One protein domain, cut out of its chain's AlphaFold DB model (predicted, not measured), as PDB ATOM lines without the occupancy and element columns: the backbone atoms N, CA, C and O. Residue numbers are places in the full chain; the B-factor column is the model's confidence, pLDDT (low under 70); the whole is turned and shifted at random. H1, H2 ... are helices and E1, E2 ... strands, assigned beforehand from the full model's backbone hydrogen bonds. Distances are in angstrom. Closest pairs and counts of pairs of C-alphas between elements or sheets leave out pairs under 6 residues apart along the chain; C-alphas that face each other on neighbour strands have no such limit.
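Overview. This is residues 28 to 133 of the 147 residues of an uncharacterized protein of Talaromyces marneffei (strain ATCC 18224 / CBS 334.59 / QM 7333) (UniProt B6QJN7). What does the model look like? One twisted sheet of five strands has the long helix H1 packed on one face, while two short helices, H2 and H3, follow E5 in the last stretch: H3 is on the opposite face and H2 only grazes the sheet. What is it made of? The printed part has 106 residues, in the order E1 E2 H1 E3 E4 E5 H2 H3, of mixed class with helices and strands; the sheet is mixed and runs E1 E2 E3 E4 E5. How large is it? It is compact, with a radius of gyration of the C-alphas of 14.3 A, and only just elongated, spanning 42 by 28 by 25 A.

Arrangement. How do the strands pair? E1, residues 32 to 36, and E2, residues 44 to 49, form an antiparallel hairpin, with N 34 and O 44 at 2.9 A. E2 and E3, residues 72 to 80, are parallel, with N 47 and O 74 at 2.9 A; E3, E4, residues 87 to 96, and E5, residues 102 to 110, form a meander, each strand the antiparallel neighbour of the one before, with N 75 and O 92 at 2.8 A and N 91 and O 108 at 2.8 A. Where is the long helix? H1, residues 54 to 66, is on the sheet and touches E3, where the C-alphas of Ala 61 and Val 73 are closest at 6.0 A. E2, H1 and E3 form a strand-helix-strand unit, parallel neighbours with a helix between, with a right-handed crossover. Where are the short helices? H2, residues 116 to 121, only grazes the sheet with residues 118 to 121. H3, residues 128 to 132, is on the face opposite H1, over none of the strands, at a height over the sheet of 5.3 A; every O i to N i+4 pair is within hydrogen-bond range in H1, H2 and H3.

Along the chain. Where do the elements begin and end? E1 begins at C-alpha 32, (161.590, 105.870, 124.301), and H3 ends at C-alpha 132, (168.645, 115.204, 133.681). How long are the longer ones? From first to last C-alpha, E2 measures 17.1 A, H1 18.3 A, E3 26.0 A, E4 28.8 A and E5 22.4 A; E5 bends by 57 degrees at residue 105.

Size, cuts and confidence. How far does it reach? The C-alphas of Asp 83 and Asn 99, the two farthest apart, are 45.4 A from each other. Is it continuous? The printed part has no cut and no long link. Where is confidence low? Residues 28 and 83 to 85 are under 70, while the mean pLDDT of the printed part is 84.2.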
ATOM      1  N   LYS A  28     156.934  96.104 131.113       69.12
ATOM      2  CA  LYS A  28     156.485  97.355 130.508       69.12
ATOM      3  C   LYS A  28     157.719  98.141 130.060       69.12
ATOM      4  O   LYS A  28     158.628  98.391 130.856       69.12
ATOM      5  N   ASN A  29     157.768  98.457 128.774       77.50
ATOM      6  CA  ASN A  29     158.916  99.051 128.114       77.50
ATOM      7  C   ASN A  29     158.408 100.223 127.282       77.50
ATOM      8  O   ASN A  29     157.548  99.985 126.436       77.50
ATOM      9  N   PRO A  30     158.897 101.446 127.524       84.12
ATOM     10  CA  PRO A  30     158.402 102.587 126.788       84.12
ATOM     11  C   PRO A  30     158.979 102.619 125.383       84.12
ATOM     12  O   PRO A  30     160.079 102.095 125.155       84.12
ATOM     13  N   ASP A  31     158.288 103.309 124.480       84.44
ATOM     14  CA  ASP A  31     158.781 103.535 123.117       84.44
ATOM     15  C   ASP A  31     160.124 104.283 123.120       84.44
ATOM     16  O   ASP A  31     161.042 103.957 122.361       84.44
ATOM     17  N   LEU A  32     160.298 105.240 124.037       85.94
ATOM     18  CA  LEU A  32     161.590 105.870 124.301       85.94
ATOM     19  C   LEU A  32     161.784 106.106 125.796       85.94
ATOM     20  O   LEU A  32     160.891 106.553 126.513       85.94
ATOM     21  N   ARG A  33     163.005 105.855 126.275       86.50
ATOM     22  CA  ARG A  33     163.428 106.246 127.626       86.50
ATOM     23  C   ARG A  33     164.769 106.952 127.644       86.50
ATOM     24  O   ARG A  33     165.670 106.637 126.866       86.50
ATOM     25  N   MET A  34     164.921 107.820 128.635       84.31
ATOM     26  CA  MET A  34     166.199 108.388 129.033       84.31
ATOM     27  C   MET A  34     166.559 107.943 130.446       84.31
ATOM     28  O   MET A  34     165.730 107.932 131.361       84.31
ATOM     29  N   ARG A  35     167.833 107.603 130.617       84.12
ATOM     30  CA  ARG A  35     168.458 107.301 131.905       84.12
ATOM     31  C   ARG A  35     169.686 108.179 132.070       84.12
ATOM     32  O   ARG A  35     170.388 108.455 131.096       84.12
ATOM     33  N   VAL A  36     169.942 108.594 133.302       75.56
ATOM     34  CA  VAL A  36     171.188 109.266 133.670       75.56
ATOM     35  C   VAL A  36     172.055 108.263 134.411       75.56
ATOM     36  O   VAL A  36     171.614 107.675 135.399       75.56
ATOM     37  N   ASN A  37     173.292 108.086 133.941       78.06
ATOM     38  CA  ASN A  37     174.236 107.103 134.477       78.06
ATOM     39  C   ASN A  37     173.630 105.679 134.476       78.06
ATOM     40  O   ASN A  37     172.871 105.319 133.577       78.06
ATOM     41  N   ASP A  38     173.930 104.892 135.511       73.19
ATOM     42  CA  ASP A  38     173.523 103.489 135.655       73.19
ATOM     43  C   ASP A  38     172.157 103.320 136.346       73.19
ATOM     44  O   ASP A  38     171.856 102.277 136.931       73.19
ATOM     45  N   GLN A  39     171.304 104.351 136.320       75.12
ATOM     46  CA  GLN A  39     169.975 104.264 136.920       75.12
ATOM     47  C   GLN A  39     169.132 103.177 136.241       75.12
ATOM     48  O   GLN A  39     168.891 103.201 135.034       75.12
ATOM     49  N   ARG A  40     168.630 102.230 137.045       81.62
ATOM     50  CA  ARG A  40     167.775 101.131 136.568       81.62
ATOM     51  C   ARG A  40     166.460 101.644 135.973       81.62
ATOM     52  O   ARG A  40     166.004 101.145 134.940       81.62
ATOM     53  N   LEU A  41     165.853 102.631 136.624       84.88
ATOM     54  CA  LEU A  41     164.583 103.221 136.216       84.88
ATOM     55  C   LEU A  41     164.804 104.460 135.333       84.88
ATOM     56  O   LEU A  41     165.789 105.173 135.530       84.88
ATOM     57  N   PRO A  42     163.945 104.695 134.327       86.69
ATOM     58  CA  PRO A  42     164.054 105.863 133.462       86.69
ATOM     59  C   PRO A  42     163.672 107.150 134.205       86.69
ATOM     60  O   PRO A  42     162.728 107.166 134.985       86.69
ATOM     61  N   ILE A  43     164.378 108.246 133.925       88.88
ATOM     62  CA  ILE A  43     164.044 109.574 134.474       88.88
ATOM     63  C   ILE A  43     163.084 110.358 133.581       88.88
ATOM     64  O   ILE A  43     162.415 111.278 134.052       88.88
ATOM     65  N   MET A  44     163.034 109.994 132.302       89.56
ATOM     66  CA  MET A  44     162.117 110.535 131.316       89.56
ATOM     67  C   MET A  44     161.697 109.417 130.371       89.56
ATOM     68  O   MET A  44     162.511 108.572 129.985       89.56
ATOM     69  N   VAL A  45     160.421 109.434 130.013       90.62
ATOM     70  CA  VAL A  45     159.790 108.458 129.133       90.62
ATOM     71  C   VAL A  45     159.001 109.185 128.047       90.62
ATOM     72  O   VAL A  45     158.420 110.236 128.311       90.62
ATOM     73  N   ILE A  46     158.979 108.627 126.839       90.38
ATOM     74  CA  ILE A  46     158.014 108.980 125.802       90.38
ATOM     75  C   ILE A  46     157.238 107.716 125.444       90.38
ATOM     76  O   ILE A  46     157.848 106.678 125.182       90.38
ATOM     77  N   GLU A  47     155.916 107.826 125.443       90.38
ATOM     78  CA  GLU A  47     154.993 106.812 124.942       90.38
ATOM     79  C   GLU A  47     154.245 107.377 123.746       90.38
ATOM     80  O   GLU A  47     153.778 108.517 123.776       90.38
ATOM     81  N   SER A  48     154.120 106.579 122.697       86.38
ATOM     82  CA  SER A  48     153.403 106.938 121.488       86.38
ATOM     83  C   SER A  48     152.307 105.924 121.184       86.38
ATOM     84  O   SER A  48     152.415 104.740 121.497       86.38
ATOM     85  N   GLY A  49     151.215 106.392 120.593       82.50
ATOM     86  CA  GLY A  49     150.122 105.528 120.174       82.50
ATOM     87  C   GLY A  49     149.405 106.103 118.968       82.50
ATOM     88  O   GLY A  49     149.091 107.292 118.928       82.50
ATOM     89  N   SER A  50     149.151 105.238 117.990       74.19
ATOM     90  CA  SER A  50     148.295 105.539 116.839       74.19
ATOM     91  C   SER A  50     146.949 104.830 116.895       74.19
ATOM     92  O   SER A  50     145.970 105.316 116.329       74.19
ATOM     93  N   PHE A  51     146.885 103.710 117.617       70.62
ATOM     94  CA  PHE A  51     145.664 102.933 117.840       70.62
ATOM     95  C   PHE A  51     145.263 102.889 119.317       70.62
ATOM     96  O   PHE A  51     144.110 102.600 119.640       70.62
ATOM     97  N   GLU A  52     146.196 103.151 120.234       79.00
ATOM     98  CA  GLU A  52     145.890 103.336 121.645       79.00
ATOM     99  C   GLU A  52     145.096 104.625 121.881       79.00
ATOM    100  O   GLU A  52     145.379 105.667 121.297       79.00
ATOM    101  N   SER A  53     144.110 104.567 122.781       85.56
ATOM    102  CA  SER A  53     143.419 105.772 123.232       85.56
ATOM    103  C   SER A  53     144.326 106.620 124.122       85.56
ATOM    104  O   SER A  53     145.143 106.095 124.887       85.56
ATOM    105  N   LEU A  54     144.116 107.935 124.092       88.19
ATOM    106  CA  LEU A  54     144.811 108.875 124.968       88.19
ATOM    107  C   LEU A  54     144.656 108.503 126.452       88.19
ATOM    108  O   LEU A  54     145.629 108.533 127.197       88.19
ATOM    109  N   ASP A  55     143.467 108.066 126.877       90.50
ATOM    110  CA  ASP A  55     143.235 107.637 128.263       90.50
ATOM    111  C   ASP A  55     144.074 106.421 128.652       90.50
ATOM    112  O   ASP A  55     144.623 106.376 129.752       90.50
ATOM    113  N   ARG A  56     144.259 105.462 127.735       89.81
ATOM    114  CA  ARG A  56     145.168 104.341 127.979       89.81
ATOM    115  C   ARG A  56     146.598 104.844 128.149       89.81
ATOM    116  O   ARG A  56     147.261 104.443 129.097       89.81
ATOM    117  N   LEU A  57     147.066 105.733 127.274       90.56
ATOM    118  CA  LEU A  57     148.413 106.303 127.372       90.56
ATOM    119  C   LEU A  57     148.600 107.124 128.662       90.56
ATOM    120  O   LEU A  57     149.671 107.085 129.266       90.56
ATOM    121  N   ARG A  58     147.552 107.801 129.148       94.19
ATOM    122  CA  ARG A  58     147.554 108.488 130.450       94.19
ATOM    123  C   ARG A  58     147.706 107.505 131.607       94.19
ATOM    124  O   ARG A  58     148.517 107.757 132.497       94.19
ATOM    125  N   GLU A  59     147.011 106.366 131.594       91.69
ATOM    126  CA  GLU A  59     147.248 105.294 132.578       91.69
ATOM    127  C   GLU A  59     148.687 104.763 132.502       91.69
ATOM    128  O   GLU A  59     149.330 104.517 133.529       91.69
ATOM    129  N   GLU A  60     149.251 104.660 131.295       89.44
ATOM    130  CA  GLU A  60     150.649 104.280 131.135       89.44
ATOM    131  C   GLU A  60     151.593 105.328 131.768       89.44
ATOM    132  O   GLU A  60     152.542 104.948 132.463       89.44
ATOM    133  N   ALA A  61     151.322 106.628 131.609       90.94
ATOM    134  CA  ALA A  61     152.098 107.701 132.234       90.94
ATOM    135  C   ALA A  61     152.017 107.686 133.767       90.94
ATOM    136  O   ALA A  61     153.042 107.865 134.433       90.94
ATOM    137  N   LYS A  62     150.843 107.389 134.341       92.44
ATOM    138  CA  LYS A  62     150.692 107.228 135.798       92.44
ATOM    139  C   LYS A  62     151.627 106.151 136.338       92.44
ATOM    140  O   LYS A  62     152.311 106.376 137.331       92.44
ATOM    141  N   LEU A  63     151.712 105.004 135.664       91.12
ATOM    142  CA  LEU A  63     152.611 103.917 136.063       91.12
ATOM    143  C   LEU A  63     154.091 104.329 136.003       91.12
ATOM    144  O   LEU A  63     154.869 103.933 136.871       91.12
ATOM    145  N   TRP A  64     154.492 105.135 135.018       92.06
ATOM    146  CA  TRP A  64     155.870 105.625 134.916       92.06
ATOM    147  C   TRP A  64     156.238 106.621 136.011       92.06
ATOM    148  O   TRP A  64     157.360 106.587 136.516       92.06
ATOM    149  N   ILE A  65     155.300 107.474 136.406       91.56
ATOM    150  CA  ILE A  65     155.520 108.452 137.472       91.56
ATOM    151  C   ILE A  65     155.495 107.760 138.843       91.56
ATOM    152  O   ILE A  65     156.450 107.890 139.606       91.56
ATOM    153  N   LEU A  66     154.468 106.953 139.124       89.25
ATOM    154  CA  LEU A  66     154.268 106.314 140.432       89.25
ATOM    155  C   LEU A  66     155.209 105.125 140.677       89.25
ATOM    156  O   LEU A  66     155.731 104.966 141.777       89.25
ATOM    157  N   GLY A  67     155.419 104.274 139.670       80.94
ATOM    158  CA  GLY A  67     156.231 103.055 139.787       80.94
ATOM    159  C   GLY A  67     157.625 103.164 139.165       80.94
ATOM    160  O   GLY A  67     158.524 102.405 139.529       80.94
ATOM    161  N   GLY A  68     157.815 104.092 138.223       76.38
ATOM    162  CA  GLY A  68     159.043 104.238 137.439       76.38
ATOM    163  C   GLY A  68     159.953 105.392 137.859       76.38
ATOM    164  O   GLY A  68     161.028 105.514 137.286       76.38
ATOM    165  N   ASN A  69     159.566 106.219 138.839       84.31
ATOM    166  CA  ASN A  69     160.325 107.400 139.281       84.31
ATOM    167  C   ASN A  69     160.652 108.389 138.137       84.31
ATOM    168  O   ASN A  69     161.643 109.125 138.193       84.31
ATOM    169  N   ALA A  70     159.832 108.394 137.081       89.69
ATOM    170  CA  ALA A  70     159.997 109.319 135.974       89.69
ATOM    171  C   ALA A  70     159.692 110.748 136.445       89.69
ATOM    172  O   ALA A  70     158.663 111.023 137.058       89.69
ATOM    173  N   THR A  71     160.587 111.679 136.124       92.06
ATOM    174  CA  THR A  71     160.401 113.113 136.396       92.06
ATOM    175  C   THR A  71     159.603 113.822 135.305       92.06
ATOM    176  O   THR A  71     159.150 114.946 135.514       92.06
ATOM    177  N   ALA A  72     159.437 113.169 134.154       93.12
ATOM    178  CA  ALA A  72     158.579 113.596 133.063       93.12
ATOM    179  C   ALA A  72     158.178 112.403 132.186       93.12
ATOM    180  O   ALA A  72     158.996 111.519 131.915       93.12
ATOM    181  N   VAL A  73     156.940 112.415 131.702       94.56
ATOM    182  CA  VAL A  73     156.442 111.491 130.681       94.56
ATOM    183  C   VAL A  73     155.801 112.310 129.572       94.56
ATOM    184  O   VAL A  73     154.942 113.142 129.849       94.56
ATOM    185  N   ILE A  74     156.221 112.083 128.330       93.06
ATOM    186  CA  ILE A  74     155.565 112.650 127.152       93.06
ATOM    187  C   ILE A  74     154.679 111.572 126.538       93.06
ATOM    188  O   ILE A  74     155.147 110.471 126.263       93.06
ATOM    189  N   ILE A  75     153.414 111.893 126.314       93.75
ATOM    190  CA  ILE A  75     152.497 111.072 125.528       93.75
ATOM    191  C   ILE A  75     152.368 111.706 124.149       93.75
ATOM    192  O   ILE A  75     152.177 112.914 124.056       93.75
ATOM    193  N   ILE A  76     152.450 110.899 123.096       89.75
ATOM    194  CA  ILE A  76     152.196 111.304 121.712       89.75
ATOM    195  C   ILE A  76     151.067 110.425 121.177       89.75
ATOM    196  O   ILE A  76     151.280 109.261 120.849       89.75
ATOM    197  N   CYS A  77     149.855 110.964 121.106       89.62
ATOM    198  CA  CYS A  77     148.682 110.253 120.613       89.62
ATOM    199  C   CYS A  77     148.270 110.843 119.267       89.62
ATOM    200  O   CYS A  77     147.570 111.854 119.233       89.62
ATOM    201  N   CYS A  78     148.701 110.229 118.166       85.88
ATOM    202  CA  CYS A  78     148.490 110.764 116.820       85.88
ATOM    203  C   CYS A  78     147.912 109.706 115.884       85.88
ATOM    204  O   CYS A  78     148.395 108.580 115.841       85.88
ATOM    205  N   ARG A  79     146.937 110.089 115.061       83.44
ATOM    206  CA  ARG A  79     146.354 109.237 114.018       83.44
ATOM    207  C   ARG A  79     146.669 109.791 112.635       83.44
ATOM    208  O   ARG A  79     146.760 111.004 112.463       83.44
ATOM    209  N   HIS A  80     146.783 108.907 111.650       83.25
ATOM    210  CA  HIS A  80     146.868 109.319 110.252       83.25
ATOM    211  C   HIS A  80     145.556 109.963 109.793       83.25
ATOM    212  O   HIS A  80     144.465 109.542 110.202       83.25
ATOM    213  N   VAL A  81     145.670 110.975 108.935       81.56
ATOM    214  CA  VAL A  81     144.531 111.670 108.331       81.56
ATOM    215  C   VAL A  81     144.743 111.766 106.825       81.56
ATOM    216  O   VAL A  81     145.763 112.273 106.371       81.56
ATOM    217  N   GLY A  82     143.758 111.302 106.053       75.38
ATOM    218  CA  GLY A  82     143.823 111.289 104.591       75.38
ATOM    219  C   GLY A  82     144.794 110.247 104.025       75.38
ATOM    220  O   GLY A  82     145.176 109.302 104.712       75.38
ATOM    221  N   ASP A  83     145.167 110.433 102.756       69.31
ATOM    222  CA  ASP A  83     145.979 109.486 101.971       69.31
ATOM    223  C   ASP A  83     147.489 109.817 101.962       69.31
ATOM    224  O   ASP A  83     148.275 109.126 101.315       69.31
ATOM    225  N   ALA A  84     147.910 110.877 102.660       60.44
ATOM    226  CA  ALA A  84     149.298 111.347 102.723       60.44
ATOM    227  C   ALA A  84     149.850 111.274 104.159       60.44
ATOM    228  O   ALA A  84     149.079 111.082 105.094       60.44
ATOM    229  N   ASP A  85     151.170 111.460 104.326       69.81
ATOM    230  CA  ASP A  85     151.975 111.459 105.576       69.81
ATOM    231  C   ASP A  85     151.559 112.514 106.638       69.81
ATOM    232  O   ASP A  85     152.376 113.071 107.371       69.81
ATOM    233  N   GLN A  86     150.273 112.831 106.719       78.31
ATOM    234  CA  GLN A  86     149.680 113.757 107.657       78.31
ATOM    235  C   GLN A  86     149.176 113.005 108.881       78.31
ATOM    236  O   GLN A  86     148.548 111.944 108.794       78.31
ATOM    237  N   VAL A  87     149.435 113.597 110.038       81.56
ATOM    238  CA  VAL A  87     148.937 113.118 111.318       81.56
ATOM    239  C   VAL A  87     148.283 114.263 112.069       81.56
ATOM    240  O   VAL A  87     148.727 115.409 111.990       81.56
ATOM    241  N   GLU A  88     147.241 113.936 112.815       83.31
ATOM    242  CA  GLU A  88     146.639 114.833 113.795       83.31
ATOM    243  C   GLU A  88     146.578 114.140 115.153       83.31
ATOM    244  O   GLU A  88     146.555 112.907 115.229       83.31
ATOM    245  N   GLY A  89     146.519 114.922 116.225       88.25
ATOM    246  CA  GLY A  89     146.390 114.361 117.560       88.25
ATOM    247  C   GLY A  89     146.835 115.295 118.666       88.25
ATOM    248  O   GLY A  89     146.752 116.516 118.541       88.25
ATOM    249  N   GLU A  90     147.311 114.705 119.756       89.56
ATOM    250  CA  GLU A  90     147.682 115.420 120.971       89.56
ATOM    251  C   GLU A  90     149.031 114.943 121.509       89.56
ATOM    252  O   GLU A  90     149.351 113.749 121.504       89.56
ATOM    253  N   VAL A  91     149.813 115.895 122.010       90.44
ATOM    254  CA  VAL A  91     151.021 115.647 122.792       90.44
ATOM    255  C   VAL A  91     150.799 116.165 124.202       90.44
ATOM    256  O   VAL A  91     150.497 117.341 124.393       90.44
ATOM    257  N   GLU A  92     150.989 115.312 125.201       94.44
ATOM    258  CA  GLU A  92     150.861 115.689 126.608       94.44
ATOM    259  C   GLU A  92     152.185 115.539 127.349       94.44
ATOM    260  O   GLU A  92     152.899 114.556 127.172       94.44
ATOM    261  N   LEU A  93     152.484 116.490 128.233       94.62
ATOM    262  CA  LEU A  93     153.570 116.402 129.201       94.62
ATOM    263  C   LEU A  93     152.990 116.184 130.595       94.62
ATOM    264  O   LEU A  93     152.316 117.060 131.137       94.62
ATOM    265  N   HIS A  94     153.327 115.050 131.199       95.75
ATOM    266  CA  HIS A  94     152.979 114.706 132.574       95.75
ATOM    267  C   HIS A  94     154.212 114.761 133.470       95.75
ATOM    268  O   HIS A  94     155.289 114.292 133.092       95.75
ATOM    269  N   THR A  95     154.060 115.304 134.673       95.06
ATOM    270  CA  THR A  95     155.124 115.380 135.684       95.06
ATOM    271  C   THR A  95     154.594 114.996 137.065       95.06
ATOM    272  O   THR A  95     153.384 115.028 137.281       95.06
ATOM    273  N   PRO A  96     155.453 114.578 138.008       93.38
ATOM    274  CA  PRO A  96     155.042 114.430 139.397       93.38
ATOM    275  C   PRO A  96     154.829 115.803 140.050       93.38
ATOM    276  O   PRO A  96     155.677 116.693 139.931       93.38
ATOM    277  N   ASP A  97     153.740 115.952 140.800       91.94
ATOM    278  CA  ASP A  97     153.549 117.051 141.744       91.94
ATOM    279  C   ASP A  97     154.465 116.902 142.980       91.94
ATOM    280  O   ASP A  97     155.313 116.007 143.071       91.94
ATOM    281  N   SER A  98     154.306 117.781 143.974       88.44
ATOM    282  CA  SER A  98     155.088 117.721 145.219       88.44
ATOM    283  C   SER A  98     154.857 116.453 146.047       88.44
ATOM    284  O   SER A  98     155.703 116.111 146.870       88.44
ATOM    285  N   ASN A  99     153.732 115.773 145.839       90.25
ATOM    286  CA  ASN A  99     153.356 114.534 146.512       90.25
ATOM    287  C   ASN A  99     153.729 113.294 145.681       90.25
ATOM    288  O   ASN A  99     153.479 112.172 146.116       90.25
ATOM    289  N   GLY A 100     154.332 113.480 144.500       87.81
ATOM    290  CA  GLY A 100     154.667 112.403 143.573       87.81
ATOM    291  C   GLY A 100     153.493 111.929 142.715       87.81
ATOM    292  O   GLY A 100     153.637 110.932 142.011       87.81
ATOM    293  N   ASN A 101     152.348 112.619 142.739       92.31
ATOM    294  CA  ASN A 101     151.205 112.266 141.907       92.31
ATOM    295  C   ASN A 101     151.382 112.803 140.482       92.31
ATOM    296  O   ASN A 101     151.866 113.920 140.304       92.31
ATOM    297  N   PRO A 102     150.959 112.047 139.461       92.94
ATOM    298  CA  PRO A 102     151.011 112.498 138.081       92.94
ATOM    299  C   PRO A 102     150.055 113.673 137.856       92.94
ATOM    300  O   PRO A 102     148.861 113.579 138.144       92.94
ATOM    301  N   VAL A 103     150.583 114.760 137.300       95.50
ATOM    302  CA  VAL A 103     149.826 115.935 136.872       95.50
ATOM    303  C   VAL A 103     150.123 116.254 135.412       95.50
ATOM    304  O   VAL A 103     151.273 116.220 134.971       95.50
ATOM    305  N   LEU A 104     149.071 116.588 134.666       95.81
ATOM    306  CA  LEU A 104     149.190 117.118 133.313       95.81
ATOM    307  C   LEU A 104     149.722 118.551 133.395       95.81
ATOM    308  O   LEU A 104     149.085 119.425 133.980       95.81
ATOM    309  N   GLN A 105     150.893 118.785 132.816       93.56
ATOM    310  CA  GLN A 105     151.563 120.080 132.855       93.56
ATOM    311  C   GLN A 105     151.351 120.893 131.574       93.56
ATOM    312  O   GLN A 105     151.305 122.122 131.630       93.56
ATOM    313  N   GLN A 106     151.260 120.227 130.423       92.12
ATOM    314  CA  GLN A 106     151.094 120.876 129.126       92.12
ATOM    315  C   GLN A 106     150.406 119.917 128.154       92.12
ATOM    316  O   GLN A 106     150.712 118.725 128.162       92.12
ATOM    317  N   THR A 107     149.539 120.459 127.303       91.94
ATOM    318  CA  THR A 107     148.921 119.754 126.174       91.94
ATOM    319  C   THR A 107     149.136 120.582 124.921       91.94
ATOM    320  O   THR A 107     148.944 121.796 124.950       91.94
ATOM    321  N   GLU A 108     149.513 119.921 123.836       87.69
ATOM    322  CA  GLU A 108     149.708 120.523 122.525       87.69
ATOM    323  C   GLU A 108     148.915 119.754 121.476       87.69
ATOM    324  O   GLU A 108     148.934 118.523 121.451       87.69
ATOM    325  N   VAL A 109     148.224 120.483 120.602       86.25
ATOM    326  CA  VAL A 109     147.463 119.886 119.500       86.25
ATOM    327  C   VAL A 109     148.370 119.770 118.283       86.25
ATOM    328  O   VAL A 109     148.920 120.764 117.806       86.25
ATOM    329  N   VAL A 110     148.496 118.554 117.762       81.62
ATOM    330  CA  VAL A 110     149.181 118.265 116.505       81.62
ATOM    331  C   VAL A 110     148.180 118.447 115.376       81.62
ATOM    332  O   VAL A 110     147.190 117.723 115.287       81.62
ATOM    333  N   ILE A 111     148.446 119.433 114.522       78.75
ATOM    334  CA  ILE A 111     147.611 119.762 113.366       78.75
ATOM    335  C   ILE A 111     148.409 119.446 112.095       78.75
ATOM    336  O   ILE A 111     149.598 119.786 112.036       78.75
ATOM    337  N   PRO A 112     147.781 118.841 111.071       77.19
ATOM    338  CA  PRO A 112     148.402 118.668 109.766       77.19
ATOM    339  C   PRO A 112     148.947 119.989 109.209       77.19
ATOM    340  O   PRO A 112     148.334 121.043 109.369       77.19
ATOM    341  N   GLU A 113     150.107 119.929 108.551       77.00
ATOM    342  CA  GLU A 113     150.712 121.074 107.845       77.00
ATOM    343  C   GLU A 113     150.997 122.311 108.725       77.00
ATOM    344  O   GLU A 113     151.012 123.449 108.248       77.00
ATOM    345  N   ALA A 114     151.275 122.111 110.019       71.81
ATOM    346  CA  ALA A 114     151.654 123.198 110.918       71.81
ATOM    347  C   ALA A 114     152.876 123.984 110.396       71.81
ATOM    348  O   ALA A 114     153.924 123.424 110.063       71.81
ATOM    349  N   SER A 115     152.776 125.317 110.379       78.25
ATOM    350  CA  SER A 115     153.900 126.187 110.021       78.25
ATOM    351  C   SER A 115     155.061 126.049 111.024       78.25
ATOM    352  O   SER A 115     154.837 125.748 112.199       78.25
ATOM    353  N   PRO A 116     156.315 126.370 110.639       76.19
ATOM    354  CA  PRO A 116     157.461 126.294 111.554       76.19
ATOM    355  C   PRO A 116     157.294 127.112 112.842       76.19
ATOM    356  O   PRO A 116     157.874 126.788 113.880       76.19
ATOM    357  N   ARG A 117     156.505 128.191 112.779       76.38
ATOM    358  CA  ARG A 117     156.150 128.998 113.946       76.38
ATOM    359  C   ARG A 117     155.214 128.236 114.885       76.38
ATOM    360  O   ARG A 117     155.490 128.202 116.079       76.38
ATOM    361  N   GLN A 118     154.174 127.601 114.346       72.06
ATOM    362  CA  GLN A 118     153.232 126.790 115.124       72.06
ATOM    363  C   GLN A 118     153.946 125.621 115.800       72.06
ATOM    364  O   GLN A 118     153.800 125.459 117.000       72.06
ATOM    365  N   VAL A 119     154.836 124.913 115.095       73.69
ATOM    366  CA  VAL A 119     155.635 123.820 115.686       73.69
ATOM    367  C   VAL A 119     156.452 124.293 116.895       73.69
ATOM    368  O   VAL A 119     156.531 123.607 117.913       73.69
ATOM    369  N   ARG A 120     157.062 125.483 116.815       71.19
ATOM    370  CA  ARG A 120     157.831 126.060 117.933       71.19
ATOM    371  C   ARG A 120     156.960 126.468 119.114       71.19
ATOM    372  O   ARG A 120     157.409 126.359 120.252       71.19
ATOM    373  N   GLU A 121     155.773 126.996 118.844       75.12
ATOM    374  CA  GLU A 121     154.815 127.395 119.879       75.12
ATOM    375  C   GLU A 121     154.175 126.159 120.539       75.12
ATOM    376  O   GLU A 121     153.982 126.179 121.750       75.12
ATOM    377  N   GLN A 122     153.989 125.073 119.779       72.69
ATOM    378  CA  GLN A 122     153.351 123.809 120.174       72.69
ATOM    379  C   GLN A 122     154.343 122.725 120.632       72.69
ATOM    380  O   GLN A 122     154.091 121.525 120.532       72.69
ATOM    381  N   SER A 123     155.524 123.131 121.098       75.12
ATOM    382  CA  SER A 123     156.535 122.206 121.614       75.12
ATOM    383  C   SER A 123     156.457 122.121 123.145       75.12
ATOM    384  O   SER A 123     156.523 123.165 123.810       75.12
ATOM    385  N   PRO A 124     156.412 120.909 123.739       77.38
ATOM    386  CA  PRO A 124     156.509 120.733 125.183       77.38
ATOM    387  C   PRO A 124     157.728 121.455 125.764       77.38
ATOM    388  O   PRO A 124     158.873 121.238 125.348       77.38
ATOM    389  N   ARG A 125     157.502 122.340 126.741       82.50
ATOM    390  CA  ARG A 125     158.574 123.107 127.381       82.50
ATOM    391  C   ARG A 125     159.240 122.270 128.459       82.50
ATOM    392  O   ARG A 125     158.781 122.191 129.595       82.50
ATOM    393  N   MET A 126     160.383 121.699 128.105       80.75
ATOM    394  CA  MET A 126     161.154 120.848 129.003       80.75
ATOM    395  C   MET A 126     162.171 121.646 129.818       80.75
ATOM    396  O   MET A 126     162.917 122.477 129.300       80.75
ATOM    397  N   THR A 127     162.246 121.349 131.114       83.06
ATOM    398  CA  THR A 127     163.294 121.885 131.987       83.06
ATOM    399  C   THR A 127     164.495 120.944 132.040       83.06
ATOM    400  O   THR A 127     164.377 119.732 131.854       83.06
ATOM    401  N   ARG A 128     165.672 121.477 132.393       77.00
ATOM    402  CA  ARG A 128     166.874 120.658 132.633       77.00
ATOM    403  C   ARG A 128     166.630 119.568 133.682       77.00
ATOM    404  O   ARG A 128     167.180 118.481 133.559       77.00
ATOM    405  N   ARG A 129     165.801 119.855 134.692       80.06
ATOM    406  CA  ARG A 129     165.439 118.900 135.747       80.06
ATOM    407  C   ARG A 129     164.670 117.699 135.198       80.06
ATOM    408  O   ARG A 129     164.901 116.595 135.659       80.06
ATOM    409  N   MET A 130     163.791 117.911 134.223       82.00
ATOM    410  CA  MET A 130     163.028 116.828 133.593       82.00
ATOM    411  C   MET A 130     163.922 115.940 132.721       82.00
ATOM    412  O   MET A 130     163.751 114.730 132.675       82.00
ATOM    413  N   LEU A 131     164.903 116.543 132.045       78.81
ATOM    414  CA  LEU A 131     165.808 115.818 131.152       78.81
ATOM    415  C   LEU A 131     166.951 115.107 131.879       78.81
ATOM    416  O   LEU A 131     167.450 114.110 131.373       78.81
ATOM    417  N   LEU A 132     167.412 115.645 133.013       76.69
ATOM    418  CA  LEU A 132     168.645 115.204 133.681       76.69
ATOM    419  C   LEU A 132     168.469 114.894 135.175       76.69
ATOM    420  O   LEU A 132     169.440 114.545 135.841       76.69
ATOM    421  N   GLY A 133     167.264 115.048 135.724       71.44
ATOM    422  CA  GLY A 133     167.015 114.926 137.158       71.44
ATOM    423  C   GLY A 133     167.542 116.111 137.982       71.44
ATOM    424  O   GLY A 133     167.788 117.215 137.485       71.44
TER     425      GLY A 133